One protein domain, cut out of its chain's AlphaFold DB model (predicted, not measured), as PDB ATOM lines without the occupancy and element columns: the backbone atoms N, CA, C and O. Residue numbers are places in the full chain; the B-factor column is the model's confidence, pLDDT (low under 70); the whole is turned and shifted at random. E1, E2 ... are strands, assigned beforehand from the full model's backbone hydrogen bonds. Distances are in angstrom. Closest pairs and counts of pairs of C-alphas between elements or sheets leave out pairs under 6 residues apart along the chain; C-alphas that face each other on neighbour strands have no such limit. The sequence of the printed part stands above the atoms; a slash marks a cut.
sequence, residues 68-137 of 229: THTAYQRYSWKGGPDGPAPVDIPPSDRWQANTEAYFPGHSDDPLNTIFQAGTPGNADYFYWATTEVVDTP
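Overview. This is residues 68 to 137 of the 229 residues of an uncharacterized protein of Microbacterium azadirachtae (UniProt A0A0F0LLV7). Two long antiparallel strands, E1 and E4, make a strongly twisted ribbon along the length of the domain; near one end of it the short strands E2 and E3 widen it, one on each edge, into a sheet of four, while its other end runs on past them as two strands. One long link folds back from E1 to E2 and another crosses from the E2 edge of the sheet to the E3 edge. The printed part has 70 residues with no named helix and four named strands, E1, E2, E3 and E4 along the chain; the sheet's order is E2, E1, E4, E3, all antiparallel. The class is all strand, with 31 of the 70 residues in named elements, under half. The outline is elongated, with spans of 45 by 25 by 18 A, yet the whole is only just compact, close to loose, with a radius of gyration of the C-alphas of 13.1 A.

Arrangement. E1, residues 68 to 77, is an inner strand, and so is E4, residues 124 to 136. They are antiparallel neighbours at 159 degrees between their directions; C-alphas 68 and 134 face each other at 4.4 A, and 77 and 125 at 5.3 A. N 71 and O 131 are within hydrogen-bond range at 2.8 A, as are N 129 and O 73 at 2.9 A. E2, residues 95 to 98, is an edge strand and forms a hairpin with E1, antiparallel at 125 degrees. C-alphas 97 and 75 face each other at 4.5 A, and N 96 and O 76 are 2.8 A apart, within hydrogen-bond range. E3, residues 114 to 117, is the other edge strand and forms a hairpin with E4, antiparallel at 125 degrees. C-alphas 125 and 116 face each other at 4.5 A, and N 126 and O 115 are within hydrogen-bond range at 2.8 A. E2 and E3 are apart. From edge to edge the strands' lines turn by 115 degrees, and the sheet's C-alphas lie up to 4.6 A off its best plane.

Along the chain. E1 begins at C-alpha 68, (53.281, -14.150, -28.558), and runs 29.0 A from Thr 68 to Trp 77. E2 runs from Trp 95 to Asn 98 and E3 from Ile 114 to Ala 117. E4, the longest strand with 13 residues, begins at C-alpha 124, (38.565, 3.685, -7.288), and ends 36.5 A away at C-alpha 136, (52.210, -15.262, -35.295).

Size, cuts and confidence. The two C-alphas farthest apart are those of Gly 121 and Pro 137, 46.2 A. The C-alphas of Thr 68 and Pro 137, the first and last printed residues, are 8.3 A apart. The links E1 to E2, with 17 residues, and E2 to E3, with 15, are long; that from E3 to E4, with 6, is short. The printed part has no cut. Its mean pLDDT is 86.4, and residues 120 to 122 are under 70.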
ATOM      1  N   THR A  68      54.356 -14.620 -29.429       97.19
ATOM      2  CA  THR A  68      53.281 -14.150 -28.558       97.19
ATOM      3  C   THR A  68      53.682 -12.864 -27.845       97.19
ATOM      4  O   THR A  68      54.867 -12.589 -27.635       97.19
ATOM      5  N   HIS A  69      52.683 -12.068 -27.471       93.69
ATOM      6  CA  HIS A  69      52.847 -10.955 -26.544       93.69
ATOM      7  C   HIS A  69      51.761 -10.993 -25.471       93.69
ATOM      8  O   HIS A  69      50.683 -11.559 -25.654       93.69
ATOM      9  N   THR A  70      52.037 -10.342 -24.345       94.19
ATOM     10  CA  THR A  70      51.042 -10.136 -23.294       94.19
ATOM     11  C   THR A  70      50.255  -8.866 -23.586       94.19
ATOM     12  O   THR A  70      50.813  -7.767 -23.567       94.19
ATOM     13  N   ALA A  71      48.958  -9.009 -23.835       92.12
ATOM     14  CA  ALA A  71      48.017  -7.902 -23.874       92.12
ATOM     15  C   ALA A  71      47.473  -7.623 -22.468       92.12
ATOM     16  O   ALA A  71      47.200  -8.547 -21.696       92.12
ATOM     17  N   TYR A  72      47.292  -6.342 -22.154       93.69
ATOM     18  CA  TYR A  72      46.774  -5.876 -20.871       93.69
ATOM     19  C   TYR A  72      45.455  -5.144 -21.096       93.69
ATOM     20  O   TYR A  72      45.389  -4.237 -21.924       93.69
ATOM     21  N   GLN A  73      44.425  -5.507 -20.340       94.06
ATOM     22  CA  GLN A  73      43.144  -4.809 -20.336       94.06
ATOM     23  C   GLN A  73      42.832  -4.340 -18.918       94.06
ATOM     24  O   GLN A  73      42.676  -5.149 -18.003       94.06
ATOM     25  N   ARG A  74      42.717  -3.023 -18.739       93.12
ATOM     26  CA  ARG A  74      42.289  -2.436 -17.467       93.12
ATOM     27  C   ARG A  74      40.776  -2.488 -17.350       93.12
ATOM     28  O   ARG A  74      40.072  -2.158 -18.306       93.12
ATOM     29  N   TYR A  75      40.287  -2.802 -16.165       92.06
ATOM     30  CA  TYR A  75      38.897  -2.632 -15.780       92.06
ATOM     31  C   TYR A  75      38.806  -1.703 -14.571       92.06
ATOM     32  O   TYR A  75      39.635  -1.785 -13.665       92.06
ATOM     33  N   SER A  76      37.805  -0.827 -14.558       90.88
ATOM     34  CA  SER A  76      37.452   0.017 -13.415       90.88
ATOM     35  C   SER A  76      36.071  -0.342 -12.875       90.88
ATOM     36  O   SER A  76      35.165  -0.716 -13.623       90.88
ATOM     37  N   TRP A  77      35.911  -0.257 -11.560       89.62
ATOM     38  CA  TRP A  77      34.670  -0.601 -10.872       89.62
ATOM     39  C   TRP A  77      33.696   0.577 -10.801       89.62
ATOM     40  O   TRP A  77      34.096   1.701 -10.511       89.62
ATOM     41  N   LYS A  78      32.396   0.317 -10.993       81.62
ATOM     42  CA  LYS A  78      31.326   1.329 -10.875       81.62
ATOM     43  C   LYS A  78      30.351   1.125  -9.714       81.62
ATOM     44  O   LYS A  78      29.415   1.906  -9.568       81.62
ATOM     45  N   GLY A  79      30.527   0.085  -8.903       70.50
ATOM     46  CA  GLY A  79      29.533  -0.384  -7.928       70.50
ATOM     47  C   GLY A  79      29.411   0.405  -6.617       70.50
ATOM     48  O   GLY A  79      28.849  -0.131  -5.670       70.50
ATOM     49  N   GLY A  80      29.891   1.649  -6.543       70.94
ATOM     50  CA  GLY A  80      29.738   2.499  -5.354       70.94
ATOM     51  C   GLY A  80      30.809   2.288  -4.265       70.94
ATOM     52  O   GLY A  80      31.823   1.637  -4.523       70.94
ATOM     53  N   PRO A  81      30.616   2.876  -3.066       72.00
ATOM     54  CA  PRO A  81      31.668   3.067  -2.059       72.00
ATOM     55  C   PRO A  81      32.160   1.777  -1.390       72.00
ATOM     56  O   PRO A  81      33.284   1.745  -0.898       72.00
ATOM     57  N   ASP A  82      31.349   0.718  -1.396       79.94
ATOM     58  CA  ASP A  82      31.673  -0.555  -0.735       79.94
ATOM     59  C   ASP A  82      32.638  -1.435  -1.555       79.94
ATOM     60  O   ASP A  82      33.104  -2.468  -1.073       79.94
ATOM     61  N   GLY A  83      32.968  -1.021  -2.785       82.81
ATOM     62  CA  GLY A  83      33.868  -1.752  -3.673       82.81
ATOM     63  C   GLY A  83      33.282  -3.055  -4.239       82.81
ATOM     64  O   GLY A  83      32.091  -3.333  -4.084       82.81
ATOM     65  N   PRO A  84      34.093  -3.834  -4.975       85.31
ATOM     66  CA  PRO A  84      33.693  -5.131  -5.510       85.31
ATOM     67  C   PRO A  84      33.630  -6.196  -4.413       85.31
ATOM     68  O   PRO A  84      34.568  -6.358  -3.629       85.31
ATOM     69  N   ALA A  85      32.542  -6.970  -4.381       84.88
ATOM     70  CA  ALA A  85      32.468  -8.157  -3.537       84.88
ATOM     71  C   ALA A  85      33.381  -9.272  -4.096       84.88
ATOM     72  O   ALA A  85      33.698  -9.267  -5.284       84.88
ATOM     73  N   PRO A  86      33.746 -10.299  -3.304       80.56
ATOM     74  CA  PRO A  86      34.573 -11.412  -3.789       80.56
ATOM     75  C   PRO A  86      33.998 -12.166  -5.001       80.56
ATOM     76  O   PRO A  86      34.737 -12.807  -5.741       80.56
ATOM     77  N   VAL A  87      32.677 -12.101  -5.197       81.06
ATOM     78  CA  VAL A  87      31.975 -12.710  -6.339       81.06
ATOM     79  C   VAL A  87      31.995 -11.838  -7.595       81.06
ATOM     80  O   VAL A  87      31.705 -12.321  -8.686       81.06
ATOM     81  N   ASP A  88      32.344 -10.560  -7.461       82.69
ATOM     82  CA  ASP A  88      32.340  -9.587  -8.544       82.69
ATOM     83  C   ASP A  88      33.683  -9.611  -9.292       82.69
ATOM     84  O   ASP A  88      34.498  -8.690  -9.205       82.69
ATOM     85  N   ILE A  89      33.914 -10.691 -10.041       81.81
ATOM     86  CA  ILE A  89      35.145 -10.903 -10.811       81.81
ATOM     87  C   ILE A  89      35.014 -10.236 -12.196       81.81
ATOM     88  O   ILE A  89      34.039 -10.498 -12.905       81.81
ATOM     89  N   PRO A  90      35.961  -9.377 -12.612       85.69
ATOM     90  CA  PRO A  90      35.990  -8.833 -13.967       85.69
ATOM     91  C   PRO A  90      36.343  -9.905 -15.021       85.69
ATOM     92  O   PRO A  90      37.181 -10.766 -14.751       85.69
ATOM     93  N   PRO A  91      35.788  -9.826 -16.247       86.25
ATOM     94  CA  PRO A  91      34.785  -8.859 -16.695       86.25
ATOM     95  C   PRO A  91      33.366  -9.223 -16.215       86.25
ATOM     96  O   PRO A  91      32.908 -10.348 -16.398       86.25
ATOM     97  N   SER A  92      32.640  -8.249 -15.660       85.19
ATOM     98  CA  SER A  92      31.209  -8.360 -15.327       85.19
ATOM     99  C   SER A  92      30.515  -7.001 -15.463       85.19
ATOM    100  O   SER A  92      31.180  -5.993 -15.691       85.19
ATOM    101  N   ASP A  93      29.189  -6.942 -15.306       86.38
ATOM    102  CA  ASP A  93      28.382  -5.733 -15.567       86.38
ATOM    103  C   ASP A  93      28.795  -4.492 -14.752       86.38
ATOM    104  O   ASP A  93      28.554  -3.353 -15.159       86.38
ATOM    105  N   ARG A  94      29.419  -4.696 -13.586       88.25
ATOM    106  CA  ARG A  94      29.883  -3.616 -12.698       88.25
ATOM    107  C   ARG A  94      31.322  -3.170 -12.977       88.25
ATOM    108  O   ARG A  94      31.751  -2.147 -12.437       88.25
ATOM    109  N   TRP A  95      32.037  -3.896 -13.834       90.12
ATOM    110  CA  TRP A  95      33.387  -3.585 -14.290       90.12
ATOM    111  C   TRP A  95      33.356  -3.013 -15.703       90.12
ATOM    112  O   TRP A  95      32.782  -3.592 -16.621       90.12
ATOM    113  N   GLN A  96      34.019  -1.882 -15.909       89.62
ATOM    114  CA  GLN A  96      34.117  -1.256 -17.218       89.62
ATOM    115  C   GLN A  96      35.531  -1.312 -17.750       89.62
ATOM    116  O   GLN A  96      36.468  -0.894 -17.077       89.62
ATOM    117  N   ALA A  97      35.669  -1.806 -18.979       88.50
ATOM    118  CA  ALA A  97      36.929  -1.741 -19.696       88.50
ATOM    119  C   ALA A  97      37.358  -0.274 -19.861       88.50
ATOM    120  O   ALA A  97      36.573   0.572 -20.294       88.50
ATOM    121  N   ASN A  98      38.609   0.010 -19.516       83.19
ATOM    122  CA  ASN A  98      39.262   1.295 -19.726       83.19
ATOM    123  C   ASN A  98      40.311   1.148 -20.847       83.19
ATOM    124  O   ASN A  98      40.880   0.078 -21.046       83.19
ATOM    125  N   THR A  99      40.556   2.216 -21.602       83.50
ATOM    126  CA  THR A  99      41.555   2.280 -22.680       83.50
ATOM    127  C   THR A  99      42.957   2.653 -22.195       83.50
ATOM    128  O   THR A  99      43.848   2.865 -23.014       83.50
ATOM    129  N   GLU A 100      43.159   2.801 -20.886       85.38
ATOM    130  CA  GLU A 100      44.482   3.061 -20.323       85.38
ATOM    131  C   GLU A 100      45.453   1.906 -20.575       85.38
ATOM    132  O   GLU A 100      45.112   0.730 -20.435       85.38
ATOM    133  N   ALA A 101      46.682   2.265 -20.939       81.75
ATOM    134  CA  ALA A 101      47.755   1.319 -21.189       81.75
ATOM    135  C   ALA A 101      48.487   0.982 -19.885       81.75
ATOM    136  O   ALA A 101      48.766   1.867 -19.081       81.75
ATOM    137  N   TYR A 102      48.840  -0.292 -19.701       81.38
ATOM    138  CA  TYR A 102      49.625  -0.733 -18.540       81.38
ATOM    139  C   TYR A 102      51.031  -0.104 -18.535       81.38
ATOM    140  O   TYR A 102      51.582   0.261 -17.498       81.38
ATOM    141  N   PHE A 103      51.591   0.106 -19.729       78.69
ATOM    142  CA  PHE A 103      52.831   0.846 -19.919       78.69
ATOM    143  C   PHE A 103      52.652   2.011 -20.896       78.69
ATOM    144  O   PHE A 103      51.979   1.849 -21.917       78.69
ATOM    145  N   PRO A 104      53.346   3.137 -20.660       76.69
ATOM    146  CA  PRO A 104      54.118   3.462 -19.454       76.69
ATOM    147  C   PRO A 104      53.211   3.928 -18.294       76.69
ATOM    148  O   PRO A 104      52.201   4.575 -18.543       76.69
ATOM    149  N   GLY A 105      53.602   3.666 -17.037       80.62
ATOM    150  CA  GLY A 105      53.018   4.335 -15.857       80.62
ATOM    151  C   GLY A 105      52.269   3.462 -14.843       80.62
ATOM    152  O   GLY A 105      52.038   3.939 -13.739       80.62
ATOM    153  N   HIS A 106      51.955   2.204 -15.166       85.62
ATOM    154  CA  HIS A 106      51.236   1.279 -14.273       85.62
ATOM    155  C   HIS A 106      51.986  -0.039 -14.048       85.62
ATOM    156  O   HIS A 106      51.399  -1.027 -13.632       85.62
ATOM    157  N   SER A 107      53.297  -0.061 -14.301       86.50
ATOM    158  CA  SER A 107      54.134  -1.268 -14.240       86.50
ATOM    159  C   SER A 107      54.133  -1.984 -12.895       86.50
ATOM    160  O   SER A 107      54.400  -3.186 -12.857       86.50
ATOM    161  N   ASP A 108      53.855  -1.235 -11.830       89.62
ATOM    162  CA  ASP A 108      53.882  -1.692 -10.444       89.62
ATOM    163  C   ASP A 108      52.480  -2.077  -9.938       89.62
ATOM    164  O   ASP A 108      52.346  -2.602  -8.830       89.62
ATOM    165  N   ASP A 109      51.435  -1.832 -10.740       91.81
ATOM    166  CA  ASP A 109      50.079  -2.252 -10.406       91.81
ATOM    167  C   ASP A 109      50.001  -3.789 -10.422       91.81
ATOM    168  O   ASP A 109      50.561  -4.446 -11.304       91.81
ATOM    169  N   PRO A 110      49.278  -4.411  -9.480       92.38
ATOM    170  CA  PRO A 110      49.181  -5.857  -9.444       92.38
ATOM    171  C   PRO A 110      48.353  -6.384 -10.624       92.38
ATOM    172  O   PRO A 110      47.256  -5.905 -10.927       92.38
ATOM    173  N   LEU A 111      48.871  -7.426 -11.272       92.88
ATOM    174  CA  LEU A 111      48.207  -8.119 -12.374       92.88
ATOM    175  C   LEU A 111      47.240  -9.186 -11.852       92.88
ATOM    176  O   LEU A 111      47.496  -9.846 -10.842       92.88
ATOM    177  N   ASN A 112      46.122  -9.363 -12.556       91.81
ATOM    178  CA  ASN A 112      45.062 -10.333 -12.267       91.81
ATOM    179  C   ASN A 112      44.543 -10.302 -10.817       91.81
ATOM    180  O   ASN A 112      44.013 -11.291 -10.316       91.81
ATOM    181  N   THR A 113      44.671  -9.154 -10.153       91.00
ATOM    182  CA  THR A 113      44.252  -8.932  -8.769       91.00
ATOM    183  C   THR A 113      43.487  -7.621  -8.700       91.00
ATOM    184  O   THR A 113      43.851  -6.647  -9.358       91.00
ATOM    185  N   ILE A 114      42.408  -7.591  -7.920       90.50
ATOM    186  CA  ILE A 114      41.675  -6.353  -7.654       90.50
ATOM    187  C   ILE A 114      42.505  -5.509  -6.693       90.50
ATOM    188  O   ILE A 114      42.912  -5.991  -5.636       90.50
ATOM    189  N   PHE A 115      42.713  -4.245  -7.031       89.75
ATOM    190  CA  PHE A 115      43.397  -3.296  -6.164       89.75
ATOM    191  C   PHE A 115      42.656  -1.967  -6.118       89.75
ATOM    192  O   PHE A 115      41.841  -1.642  -6.981       89.75
ATOM    193  N   GLN A 116      42.928  -1.212  -5.064       89.06
ATOM    194  CA  GLN A 116      42.322   0.080  -4.799       89.06
ATOM    195  C   GLN A 116      43.379   1.162  -5.016       89.06
ATOM    196  O   GLN A 116      44.482   1.048  -4.484       89.06
ATOM    197  N   ALA A 117      43.048   2.214  -5.765       84.38
ATOM    198  CA  ALA A 117      43.896   3.397  -5.868       84.38
ATOM    199  C   ALA A 117      43.149   4.627  -5.339       84.38
ATOM    200  O   ALA A 117      42.023   4.918  -5.741       84.38
ATOM    201  N   GLY A 118      43.790   5.341  -4.414       77.62
ATOM    202  CA  GLY A 118      43.206   6.469  -3.687       77.62
ATOM    203  C   GLY A 118      43.128   6.217  -2.180       77.62
ATOM    204  O   GLY A 118      43.733   5.288  -1.649       77.62
ATOM    205  N   THR A 119      42.390   7.070  -1.470       73.12
ATOM    206  CA  THR A 119      42.213   6.973  -0.013       73.12
ATOM    207  C   THR A 119      41.049   6.036   0.341       73.12
ATOM    208  O   THR A 119      39.999   6.131  -0.299       73.12
ATOM    209  N   PRO A 120      41.175   5.178   1.373       67.88
ATOM    210  CA  PRO A 120      40.076   4.338   1.849       67.88
ATOM    211  C   PRO A 120      38.776   5.137   2.043       67.88
ATOM    212  O   PRO A 120      38.781   6.190   2.679       67.88
ATOM    213  N   GLY A 121      37.677   4.647   1.464       65.75
ATOM    214  CA  GLY A 121      36.360   5.300   1.479       65.75
ATOM    215  C   GLY A 121      36.068   6.242   0.300       65.75
ATOM    216  O   GLY A 121      34.908   6.579   0.098       65.75
ATOM    217  N   ASN A 122      37.073   6.624  -0.498       67.62
ATOM    218  CA  ASN A 122      36.938   7.469  -1.701       67.62
ATOM    219  C   ASN A 122      37.801   6.966  -2.872       67.62
ATOM    220  O   ASN A 122      38.222   7.752  -3.720       67.62
ATOM    221  N   ALA A 123      38.152   5.686  -2.881       72.31
ATOM    222  CA  ALA A 123      39.100   5.156  -3.843       72.31
ATOM    223  C   ALA A 123      38.419   4.343  -4.937       72.31
ATOM    224  O   ALA A 123      37.436   3.639  -4.699       72.31
ATOM    225  N   ASP A 124      39.002   4.430  -6.125       85.88
ATOM    226  CA  ASP A 124      38.565   3.685  -7.288       85.88
ATOM    227  C   ASP A 124      39.203   2.294  -7.264       85.88
ATOM    228  O   ASP A 124      40.378   2.124  -6.911       85.88
ATOM    229  N   TYR A 125      38.420   1.284  -7.636       90.00
ATOM    230  CA  TYR A 125      38.905  -0.088  -7.743       90.00
ATOM    231  C   TYR A 125      39.245  -0.413  -9.189       90.00
ATOM    232  O   TYR A 125      38.484  -0.105 -10.113       90.00
ATOM    233  N   PHE A 126      40.381  -1.077  -9.362       91.44
ATOM    234  CA  PHE A 126      40.950  -1.418 -10.652       91.44
ATOM    235  C   PHE A 126      41.360  -2.884 -10.707       91.44
ATOM    236  O   PHE A 126      41.610  -3.532  -9.689       91.44
ATOM    237  N   TYR A 127      41.418  -3.401 -11.928       92.25
ATOM    238  CA  TYR A 127      41.876  -4.746 -12.224       92.25
ATOM    239  C   TYR A 127      42.580  -4.761 -13.576       92.25
ATOM    240  O   TYR A 127      42.042  -4.253 -14.561       92.25
ATOM    241  N   TRP A 128      43.760  -5.368 -13.635       93.75
ATOM    242  CA  TRP A 128      44.483  -5.598 -14.881       93.75
ATOM    243  C   TRP A 128      44.346  -7.057 -15.296       93.75
ATOM    244  O   TRP A 128      44.931  -7.935 -14.668       93.75
ATOM    245  N   ALA A 129      43.591  -7.309 -16.364       93.12
ATOM    246  CA  ALA A 129      43.546  -8.616 -17.001       93.12
ATOM    247  C   ALA A 129      44.740  -8.759 -17.944       93.12
ATOM    248  O   ALA A 129      44.981  -7.882 -18.780       93.12
ATOM    249  N   THR A 130      45.454  -9.874 -17.845       94.12
ATOM    250  CA  THR A 130      46.491 -10.245 -18.814       94.12
ATOM    251  C   THR A 130      45.980 -11.333 -19.737       94.12
ATOM    252  O   THR A 130      45.413 -12.324 -19.279       94.12
ATOM    253  N   THR A 131      46.219 -11.199 -21.032       93.69
ATOM    254  CA  THR A 131      45.924 -12.249 -22.007       93.69
ATOM    255  C   THR A 131      47.137 -12.445 -22.896       93.69
ATOM    256  O   THR A 131      47.689 -11.477 -23.413       93.69
ATOM    257  N   GLU A 132      47.563 -13.691 -23.071       95.31
ATOM    258  CA  GLU A 132      48.574 -14.016 -24.070       95.31
ATOM    259  C   GLU A 132      47.921 -14.007 -25.453       95.31
ATOM    260  O   GLU A 132      46.947 -14.720 -25.709       95.31
ATOM    261  N   VAL A 133      48.440 -13.165 -26.338       95.75
ATOM    262  CA  VAL A 133      47.968 -13.027 -27.711       95.75
ATOM    263  C   VAL A 133      49.023 -13.604 -28.636       95.75
ATOM    264  O   VAL A 133      50.198 -13.246 -28.574       95.75
ATOM    265  N   VAL A 134      48.588 -14.508 -29.511       96.62
ATOM    266  CA  VAL A 134      49.436 -15.077 -30.557       96.62
ATOM    267  C   VAL A 134      49.482 -14.104 -31.731       96.62
ATOM    268  O   VAL A 134      48.517 -13.991 -32.483       96.62
ATOM    269  N   ASP A 135      50.612 -13.419 -31.899       95.50
ATOM    270  CA  ASP A 135      50.850 -12.521 -33.035       95.50
ATOM    271  C   ASP A 135      51.109 -13.296 -34.315       95.50
ATOM    272  O   ASP A 135      50.693 -12.917 -35.408       95.50
ATOM    273  N   THR A 136      51.868 -14.380 -34.187       96.69
ATOM    274  CA  THR A 136      52.210 -15.262 -35.295       96.69
ATOM    275  C   THR A 136      52.126 -16.697 -34.798       96.69
ATOM    276  O   THR A 136      52.806 -17.039 -33.828       96.69
ATOM    277  N   PRO A 137      51.286 -17.546 -35.415       95.38
ATOM    278  CA  PRO A 137      51.149 -18.929 -34.989       95.38
ATOM    279  C   PRO A 137      52.446 -19.702 -35.232       95.38
ATOM    280  O   PRO A 137      53.241 -19.356 -36.107       95.38
TER     281      PRO A 137